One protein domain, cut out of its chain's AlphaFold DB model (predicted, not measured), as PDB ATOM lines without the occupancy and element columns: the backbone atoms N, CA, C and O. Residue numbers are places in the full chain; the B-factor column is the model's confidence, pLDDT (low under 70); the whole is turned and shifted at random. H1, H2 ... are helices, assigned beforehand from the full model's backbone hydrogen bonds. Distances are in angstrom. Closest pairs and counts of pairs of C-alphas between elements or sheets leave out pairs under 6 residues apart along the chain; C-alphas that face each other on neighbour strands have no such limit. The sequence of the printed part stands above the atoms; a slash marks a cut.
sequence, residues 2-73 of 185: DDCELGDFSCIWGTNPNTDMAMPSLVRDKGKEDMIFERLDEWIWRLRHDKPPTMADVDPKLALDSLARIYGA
ATOM      1  N   ASP A   2     -13.681  19.266  27.707       48.06
ATOM      2  CA  ASP A   2     -13.339  20.657  27.427       48.06
ATOM      3  C   ASP A   2     -14.306  21.588  28.170       48.06
ATOM      4  O   ASP A   2     -15.510  21.330  28.220       48.06
ATOM      5  N   ASP A   3     -13.753  22.629  28.796       57.16
ATOM      6  CA  ASP A   3     -14.485  23.638  29.559       57.16
ATOM      7  C   ASP A   3     -15.349  24.460  28.590       57.16
ATOM      8  O   ASP A   3     -14.909  25.450  28.009       57.16
ATOM      9  N   CYS A   4     -16.567  23.987  28.324       57.25
ATOM     10  CA  CYS A   4     -17.466  24.629  27.376       57.25
ATOM     11  C   CYS A   4     -17.965  25.954  27.979       57.25
ATOM     12  O   CYS A   4     -18.652  25.970  29.004       57.25
ATOM     13  N   GLU A   5     -17.581  27.078  27.368       53.84
ATOM     14  CA  GLU A   5     -17.979  28.427  27.801       53.84
ATOM     15  C   GLU A   5     -19.463  28.716  27.532       53.84
ATOM     16  O   GLU A   5     -20.074  29.528  28.223       53.84
ATOM     17  N   LEU A   6     -20.056  28.004  26.569       50.88
ATOM     18  CA  LEU A   6     -21.465  28.083  26.203       50.88
ATOM     19  C   LEU A   6     -22.127  26.714  26.383       50.88
ATOM     20  O   LEU A   6     -22.059  25.851  25.513       50.88
ATOM     21  N   GLY A   7     -22.789  26.524  27.521       51.56
ATOM     22  CA  GLY A   7     -23.757  25.446  27.706       51.56
ATOM     23  C   GLY A   7     -25.138  25.922  27.282       51.56
ATOM     24  O   GLY A   7     -25.935  26.292  28.136       51.56
ATOM     25  N   ASP A   8     -25.413  25.965  25.978       52.38
ATOM     26  CA  ASP A   8     -26.698  26.461  25.482       52.38
ATOM     27  C   ASP A   8     -27.776  25.374  25.642       52.38
ATOM     28  O   ASP A   8     -27.997  24.526  24.772       52.38
ATOM     29  N   PHE A   9     -28.428  25.350  26.808       55.28
ATOM     30  CA  PHE A   9     -29.588  24.493  27.052       55.28
ATOM     31  C   PHE A   9     -30.796  25.063  26.310       55.28
ATOM     32  O   PHE A   9     -31.609  25.797  26.867       55.28
ATOM     33  N   SER A  10     -30.912  24.728  25.031       55.97
ATOM     34  CA  SER A  10     -32.044  25.139  24.209       55.97
ATOM     35  C   SER A  10     -33.239  24.214  24.443       55.97
ATOM     36  O   SER A  10     -33.440  23.207  23.767       55.97
ATOM     37  N   CYS A  11     -34.078  24.572  25.412       56.69
ATOM     38  CA  CYS A  11     -35.438  24.045  25.475       56.69
ATOM     39  C   CYS A  11     -36.283  24.792  24.436       56.69
ATOM     40  O   CYS A  11     -36.813  25.865  24.720       56.69
ATOM     41  N   ILE A  12     -36.379  24.249  23.221       70.31
ATOM     42  CA  ILE A  12     -37.248  24.797  22.174       70.31
ATOM     43  C   ILE A  12     -38.674  24.328  22.446       70.31
ATOM     44  O   ILE A  12     -38.928  23.127  22.549       70.31
ATOM     45  N   TRP A  13     -39.613  25.262  22.532       69.25
ATOM     46  CA  TRP A  13     -41.033  24.929  22.556       69.25
ATOM     47  C   TRP A  13     -41.828  25.928  21.714       69.25
ATOM     48  O   TRP A  13     -41.434  27.084  21.566       69.25
ATOM     49  N   GLY A  14     -42.899  25.432  21.095       71.31
ATOM     50  CA  GLY A  14     -43.681  26.168  20.101       71.31
ATOM     51  C   GLY A  14     -43.952  25.347  18.845       71.31
ATOM     52  O   GLY A  14     -43.131  24.527  18.437       71.31
ATOM     53  N   THR A  15     -45.116  25.543  18.222       72.19
ATOM     54  CA  THR A  15     -45.506  24.816  16.993       72.19
ATOM     55  C   THR A  15     -45.401  25.682  15.733       72.19
ATOM     56  O   THR A  15     -45.317  25.149  14.629       72.19
ATOM     57  N   ASN A  16     -45.381  27.016  15.877       67.62
ATOM     58  CA  ASN A  16     -45.313  27.961  14.760       67.62
ATOM     59  C   ASN A  16     -44.085  28.893  14.878       67.62
ATOM     60  O   ASN A  16     -44.065  29.742  15.777       67.62
ATOM     61  N   PRO A  17     -43.109  28.807  13.950       72.75
ATOM     62  CA  PRO A  17     -41.878  29.604  13.968       72.75
ATOM     63  C   PRO A  17     -42.089  31.120  14.022       72.75
ATOM     64  O   PRO A  17     -41.272  31.835  14.590       72.75
ATOM     65  N   ASN A  18     -43.184  31.616  13.439       72.38
ATOM     66  CA  ASN A  18     -43.402  33.053  13.259       72.38
ATOM     67  C   ASN A  18     -44.158  33.718  14.417       72.38
ATOM     68  O   ASN A  18     -44.254  34.941  14.447       72.38
ATOM     69  N   THR A  19     -44.756  32.940  15.322       67.88
ATOM     70  CA  THR A  19     -45.657  33.489  16.356       67.88
ATOM     71  C   THR A  19     -45.480  32.897  17.747       67.88
ATOM     72  O   THR A  19     -45.786  33.594  18.706       67.88
ATOM     73  N   ASP A  20     -44.983  31.664  17.879       69.56
ATOM     74  CA  ASP A  20     -45.014  30.933  19.157       69.56
ATOM     75  C   ASP A  20     -43.727  30.141  19.438       69.56
ATOM     76  O   ASP A  20     -43.712  29.246  20.272       69.56
ATOM     77  N   MET A  21     -42.627  30.419  18.730       74.88
ATOM     78  CA  MET A  21     -41.352  29.741  18.986       74.88
ATOM     79  C   MET A  21     -40.564  30.469  20.077       74.88
ATOM     80  O   MET A  21     -40.070  31.577  19.864       74.88
ATOM     81  N   ALA A  22     -40.411  29.825  21.232       72.62
ATOM     82  CA  ALA A  22     -39.554  30.288  22.311       72.62
ATOM     83  C   ALA A  22     -38.295  29.416  22.390       72.62
ATOM     84  O   ALA A  22     -38.371  28.197  22.556       72.62
ATOM     85  N   MET A  23     -37.130  30.057  22.304       71.38
ATOM     86  CA  MET A  23     -35.825  29.428  22.513       71.38
ATOM     87  C   MET A  23     -35.065  30.221  23.582       71.38
ATOM     88  O   MET A  23     -34.292  31.120  23.251       71.38
ATOM     89  N   PRO A  24     -35.324  29.958  24.874       68.88
ATOM     90  CA  PRO A  24     -34.551  30.558  25.951       68.88
ATOM     91  C   PRO A  24     -33.124  30.005  25.905       68.88
ATOM     92  O   PRO A  24     -32.940  28.789  25.893       68.88
ATOM     93  N   SER A  25     -32.128  30.889  25.892       67.56
ATOM     94  CA  SER A  25     -30.724  30.529  26.095       67.56
ATOM     95  C   SER A  25     -30.343  30.725  27.562       67.56
ATOM     96  O   SER A  25     -30.789  31.670  28.221       67.56
ATOM     97  N   LEU A  26     -29.522  29.818  28.092       67.12
ATOM     98  CA  LEU A  26     -28.956  29.924  29.433       67.12
ATOM     99  C   LEU A  26     -27.443  30.080  29.297       67.12
ATOM    100  O   LEU A  26     -26.747  29.146  28.919       67.12
ATOM    101  N   VAL A  27     -26.930  31.270  29.605       70.94
ATOM    102  CA  VAL A  27     -25.486  31.526  29.588       70.94
ATOM    103  C   VAL A  27     -24.887  31.093  30.921       70.94
ATOM    104  O   VAL A  27     -25.377  31.479  31.986       70.94
ATOM    105  N   ARG A  28     -23.815  30.299  30.860       72.12
ATOM    106  CA  ARG A  28     -23.067  29.841  32.031       72.12
ATOM    107  C   ARG A  28     -22.403  31.028  32.733       72.12
ATOM    108  O   ARG A  28     -21.607  31.744  32.133       72.12
ATOM    109  N   ASP A  29     -22.698  31.215  34.014       81.31
ATOM    110  CA  ASP A  29     -22.075  32.249  34.844       81.31
ATOM    111  C   ASP A  29     -20.974  31.610  35.698       81.31
ATOM    112  O   ASP A  29     -21.232  31.150  36.813       81.31
ATOM    113  N   LYS A  30     -19.749  31.559  35.155       78.62
ATOM    114  CA  LYS A  30     -18.587  30.955  35.833       78.62
ATOM    115  C   LYS A  30     -18.347  31.569  37.220       78.62
ATOM    116  O   LYS A  30     -18.048  30.845  38.158       78.62
ATOM    117  N   GLY A  31     -18.576  32.876  37.380       84.06
ATOM    118  CA  GLY A  31     -18.405  33.553  38.668       84.06
ATOM    119  C   GLY A  31     -19.377  33.047  39.736       84.06
ATOM    120  O   GLY A  31     -18.971  32.776  40.863       84.06
ATOM    121  N   LYS A  32     -20.658  32.867  39.389       82.00
ATOM    122  CA  LYS A  32     -21.631  32.276  40.322       82.00
ATOM    123  C   LYS A  32     -21.358  30.803  40.592       82.00
ATOM    124  O   LYS A  32     -21.569  30.360  41.716       82.00
ATOM    125  N   GLU A  33     -20.925  30.050  39.589       81.56
ATOM    126  CA  GLU A  33     -20.574  28.643  39.768       81.56
ATOM    127  C   GLU A  33     -19.400  28.463  40.725       81.56
ATOM    128  O   GLU A  33     -19.523  27.682  41.666       81.56
ATOM    129  N   ASP A  34     -18.323  29.228  40.559       86.50
ATOM    130  CA  ASP A  34     -17.164  29.174  41.453       86.50
ATOM    131  C   ASP A  34     -17.570  29.500  42.897       86.50
ATOM    132  O   ASP A  34     -17.221  28.768  43.823       86.50
ATOM    133  N   MET A  35     -18.410  30.525  43.094       84.62
ATOM    134  CA  MET A  35     -18.966  30.855  44.413       84.62
ATOM    135  C   MET A  35     -19.814  29.718  45.007       84.62
ATOM    136  O   MET A  35     -19.810  29.504  46.223       84.62
ATOM    137  N   ILE A  36     -20.581  29.002  44.175       85.50
ATOM    138  CA  ILE A  36     -21.389  27.853  44.608       85.50
ATOM    139  C   ILE A  36     -20.476  26.692  45.007       85.50
ATOM    140  O   ILE A  36     -20.686  26.109  46.072       85.50
ATOM    141  N   PHE A  37     -19.476  26.364  44.187       88.62
ATOM    142  CA  PHE A  37     -18.556  25.259  44.444       88.62
ATOM    143  C   PHE A  37     -17.674  25.516  45.665       88.62
ATOM    144  O   PHE A  37     -17.583  24.641  46.520       88.62
ATOM    145  N   GLU A  38     -17.136  26.728  45.835       87.94
ATOM    146  CA  GLU A  38     -16.369  27.106  47.029       87.94
ATOM    147  C   GLU A  38     -17.203  26.928  48.307       87.94
ATOM    148  O   GLU A  38     -16.756  26.336  49.294       87.94
ATOM    149  N   ARG A  39     -18.464  27.375  48.285       84.88
ATOM    150  CA  ARG A  39     -19.368  27.241  49.434       84.88
ATOM    151  C   ARG A  39     -19.794  25.795  49.683       84.88
ATOM    152  O   ARG A  39     -20.039  25.418  50.833       84.88
ATOM    153  N   LEU A  40     -19.893  24.987  48.631       87.31
ATOM    154  CA  LEU A  40     -20.191  23.560  48.716       87.31
ATOM    155  C   LEU A  40     -19.012  22.782  49.315       87.31
ATOM    156  O   LEU A  40     -19.222  21.966  50.212       87.31
ATOM    157  N   ASP A  41     -17.786  23.092  48.904       88.25
ATOM    158  CA  ASP A  41     -16.569  22.519  49.481       88.25
ATOM    159  C   ASP A  41     -16.413  22.909  50.952       88.25
ATOM    160  O   ASP A  41     -16.149  22.052  51.801       88.25
ATOM    161  N   GLU A  42     -16.663  24.178  51.291       84.88
ATOM    162  CA  GLU A  42     -16.681  24.638  52.680       84.88
ATOM    163  C   GLU A  42     -17.731  23.876  53.505       84.88
ATOM    164  O   GLU A  42     -17.470  23.459  54.638       84.88
ATOM    165  N   TRP A  43     -18.919  23.651  52.943       83.69
ATOM    166  CA  TRP A  43     -19.983  22.893  53.596       83.69
ATOM    167  C   TRP A  43     -19.595  21.427  53.831       83.69
ATOM    168  O   TRP A  43     -19.742  20.933  54.951       83.69
ATOM    169  N   ILE A  44     -19.030  20.746  52.829       86.56
ATOM    170  CA  ILE A  44     -18.530  19.368  52.964       86.56
ATOM    171  C   ILE A  44     -17.421  19.302  54.015       86.56
ATOM    172  O   ILE A  44     -17.413  18.402  54.859       86.56
ATOM    173  N   TRP A  45     -16.489  20.255  53.999       90.00
ATOM    174  CA  TRP A  45     -15.422  20.328  54.991       90.00
ATOM    175  C   TRP A  45     -15.991  20.485  56.405       90.00
ATOM    176  O   TRP A  45     -15.595  19.747  57.306       90.00
ATOM    177  N   ARG A  46     -16.968  21.382  56.598       84.94
ATOM    178  CA  ARG A  46     -17.644  21.599  57.888       84.94
ATOM    179  C   ARG A  46     -18.340  20.338  58.399       84.94
ATOM    180  O   ARG A  46     -18.222  20.042  59.588       84.94
ATOM    181  N   LEU A  47     -18.993  19.580  57.514       84.50
ATOM    182  CA  LEU A  47     -19.602  18.287  57.850       84.50
ATOM    183  C   LEU A  47     -18.565  17.256  58.305       84.50
ATOM    184  O   LEU A  47     -18.797  16.554  59.279       84.50
ATOM    185  N   ARG A  48     -17.410  17.178  57.635       90.38
ATOM    186  CA  ARG A  48     -16.339  16.232  57.998       90.38
ATOM    187  C   ARG A  48     -15.643  16.564  59.322       90.38
ATOM    188  O   ARG A  48     -15.013  15.685  59.895       90.38
ATOM    189  N   HIS A  49     -15.717  17.815  59.775       88.50
ATOM    190  CA  HIS A  49     -15.035  18.303  60.981       88.50
ATOM    191  C   HIS A  49     -16.000  18.621  62.133       88.50
ATOM    192  O   HIS A  49     -15.594  19.300  63.077       88.50
ATOM    193  N   ASP A  50     -17.266  18.193  62.042       81.12
ATOM    194  CA  ASP A  50     -18.318  18.438  63.041       81.12
ATOM    195  C   ASP A  50     -18.431  19.911  63.470       81.12
ATOM    196  O   ASP A  50     -18.700  20.241  64.628       81.12
ATOM    197  N   LYS A  51     -18.215  20.836  62.525       79.44
ATOM    198  CA  LYS A  51     -18.361  22.277  62.760       79.44
ATOM    199  C   LYS A  51     -19.710  22.741  62.219       79.44
ATOM    200  O   LYS A  51     -19.802  23.053  61.027       79.44
ATOM    201  N   PRO A  52     -20.764  22.805  63.054       73.94
ATOM    202  CA  PRO A  52     -22.063  23.260  62.592       73.94
ATOM    203  C   PRO A  52     -21.973  24.714  62.105       73.94
ATOM    204  O   PRO A  52     -21.221  25.515  62.671       73.94
ATOM    205  N   PRO A  53     -22.727  25.081  61.058       71.31
ATOM    206  CA  PRO A  53     -22.775  26.455  60.591       71.31
ATOM    207  C   PRO A  53     -23.327  27.381  61.680       71.31
ATOM    208  O   PRO A  53     -24.267  27.047  62.403       71.31
ATOM    209  N   THR A  54     -22.746  28.574  61.782       73.12
ATOM    210  CA  THR A  54     -23.208  29.601  62.715       73.12
ATOM    211  C   THR A  54     -24.564  30.150  62.269       73.12
ATOM    212  O   THR A  54     -24.737  30.529  61.116       73.12
ATOM    213  N   MET A  55     -25.513  30.273  63.199       68.94
ATOM    214  CA  MET A  55     -26.844  30.858  62.949       68.94
ATOM    215  C   MET A  55     -26.857  32.401  63.021       68.94
ATOM    216  O   MET A  55     -27.924  32.996  63.129       68.94
ATOM    217  N   ALA A  56     -25.690  33.057  63.024       70.06
ATOM    218  CA  ALA A  56     -25.564  34.496  63.287       70.06
ATOM    219  C   ALA A  56     -26.093  35.380  62.144       70.06
ATOM    220  O   ALA A  56     -26.664  36.431  62.420       70.06
ATOM    221  N   ASP A  57     -25.953  34.929  60.895       76.25
ATOM    222  CA  ASP A  57     -26.334  35.695  59.697       76.25
ATOM    223  C   ASP A  57     -27.737  35.340  59.173       76.25
ATOM    224  O   ASP A  57     -28.153  35.799  58.108       76.25
ATOM    225  N   VAL A  58     -28.478  34.494  59.894       77.75
ATOM    226  CA  VAL A  58     -29.825  34.061  59.501       77.75
ATOM    227  C   VAL A  58     -30.860  35.012  60.098       77.75
ATOM    228  O   VAL A  58     -30.778  35.361  61.277       77.75
ATOM    229  N   ASP A  59     -31.872  35.390  59.310       84.38
ATOM    230  CA  ASP A  59     -33.022  36.148  59.814       84.38
ATOM    231  C   ASP A  59     -33.626  35.428  61.043       84.38
ATOM    232  O   ASP A  59     -34.028  34.260  60.931       84.38
ATOM    233  N   PRO A  60     -33.727  36.092  62.214       84.44
ATOM    234  CA  PRO A  60     -34.265  35.490  63.429       84.44
ATOM    235  C   PRO A  60     -35.652  34.867  63.255       84.44
ATOM    236  O   PRO A  60     -35.959  33.868  63.907       84.44
ATOM    237  N   LYS A  61     -36.496  35.427  62.380       85.06
ATOM    238  CA  LYS A  61     -37.829  34.881  62.113       85.06
ATOM    239  C   LYS A  61     -37.734  33.533  61.398       85.06
ATOM    240  O   LYS A  61     -38.331  32.560  61.849       85.06
ATOM    241  N   LEU A  62     -36.916  33.460  60.349       86.06
ATOM    242  CA  LEU A  62     -36.673  32.226  59.601       86.06
ATOM    243  C   LEU A  62     -36.006  31.158  60.478       86.06
ATOM    244  O   LEU A  62     -36.339  29.975  60.382       86.06
ATOM    245  N   ALA A  63     -35.086  31.571  61.352       83.94
ATOM    246  CA  ALA A  63     -34.437  30.681  62.304       83.94
ATOM    247  C   ALA A  63     -35.454  30.066  63.279       83.94
ATOM    248  O   ALA A  63     -35.459  28.849  63.468       83.94
ATOM    249  N   LEU A  64     -36.355  30.868  63.857       83.31
ATOM    250  CA  LEU A  64     -37.403  30.365  64.753       83.31
ATOM    251  C   LEU A  64     -38.395  29.438  64.041       83.31
ATOM    252  O   LEU A  64     -38.754  28.408  64.610       83.31
ATOM    253  N   ASP A  65     -38.783  29.755  62.804       83.00
ATOM    254  CA  ASP A  65     -39.676  28.911  62.000       83.00
ATOM    255  C   ASP A  65     -39.018  27.565  61.658       83.00
ATOM    256  O   ASP A  65     -39.644  26.505  61.742       83.00
ATOM    257  N   SER A  66     -37.721  27.579  61.340       83.00
ATOM    258  CA  SER A  66     -36.943  26.363  61.085       83.00
ATOM    259  C   SER A  66     -36.800  25.510  62.348       83.00
ATOM    260  O   SER A  66     -37.004  24.299  62.305       83.00
ATOM    261  N   LEU A  67     -36.524  26.134  63.498       82.44
ATOM    262  CA  LEU A  67     -36.468  25.448  64.792       82.44
ATOM    263  C   LEU A  67     -37.832  24.875  65.199       82.44
ATOM    264  O   LEU A  67     -37.888  23.791  65.779       82.44
ATOM    265  N   ALA A  68     -38.930  25.567  64.889       81.62
ATOM    266  CA  ALA A  68     -40.280  25.052  65.093       81.62
ATOM    267  C   ALA A  68     -40.550  23.819  64.218       81.62
ATOM    268  O   ALA A  68     -41.104  22.842  64.711       81.62
ATOM    269  N   ARG A  69     -40.083  23.815  62.962       82.62
ATOM    270  CA  ARG A  69     -40.207  22.658  62.064       82.62
ATOM    271  C   ARG A  69     -39.394  21.445  62.527       82.62
ATOM    272  O   ARG A  69     -39.872  20.328  62.388       82.62
ATOM    273  N   ILE A  70     -38.186  21.654  63.057       83.12
ATOM    274  CA  ILE A  70     -37.294  20.564  63.494       83.12
ATOM    275  C   ILE A  70     -37.753  19.964  64.827       83.12
ATOM    276  O   ILE A  70     -37.859  18.750  64.955       83.12
ATOM    277  N   TYR A  71     -38.005  20.809  65.831       79.06
ATOM    278  CA  TYR A  71     -38.281  20.356  67.198       79.06
ATOM    279  C   TYR A  71     -39.776  20.198  67.510       79.06
ATOM    280  O   TYR A  71     -40.118  19.718  68.587       79.06
ATOM    281  N   GLY A  72     -40.661  20.608  66.598       79.19
ATOM    282  CA  GLY A  72     -42.108  20.571  66.791       79.19
ATOM    283  C   GLY A  72     -42.619  21.539  67.867       79.19
ATOM    284  O   GLY A  72     -41.929  22.481  68.287       79.19
ATOM    285  N   ALA A  73     -43.861  21.304  68.293       78.31
ATOM    286  CA  ALA A  73     -44.539  22.068  69.334       78.31
ATOM    287  C   ALA A  73     -43.908  21.840  70.722       78.31
ATOM    288  O   ALA A  73     -43.313  20.798  71.005       78.31
TER     289      ALA A  73
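AT A GLANCE: This is residues 2 to 73 of the 185 residues of an uncharacterized protein of bioreactor metagenome (UniProt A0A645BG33). An open U with an empty middle: a long loop, residues 2 to 29, runs out and folds back at one end, the helix H1 makes the base, and at the other end a link leads to the shorter helix H2. The printed part has 72 residues with two named helices, H1 then H2, and no named strand. The class is all helix, though under half of the residues, 31 of 72, are in named elements. It is extended, with a radius of gyration of the C-alphas of 20.8 A and spans of 56 by 38 by 18 A, only just flat.

HOW THE PARTS SIT: Residues 15 to 20 of the loop stand free. H1, residues 30 to 48, and H2, residues 60 to 71, are apart. In both, every O i to N i+4 pair is within hydrogen-bond range.

IN THESE COORDINATES: H1 begins at C-alpha 30 (-18.587, 30.955, 35.833) and measures 26.7 A. H2 measures 16.1 A and ends at C-alpha 71 (-38.281, 20.356, 67.198).

THE WHOLE: The C-alphas farthest apart, of Asn 18 and Asp 50, are 57.6 A apart. The printed part has no cut; the link from H1 to H2 is long. Confidence is under 70 at 18 residues, among them 2 to 11.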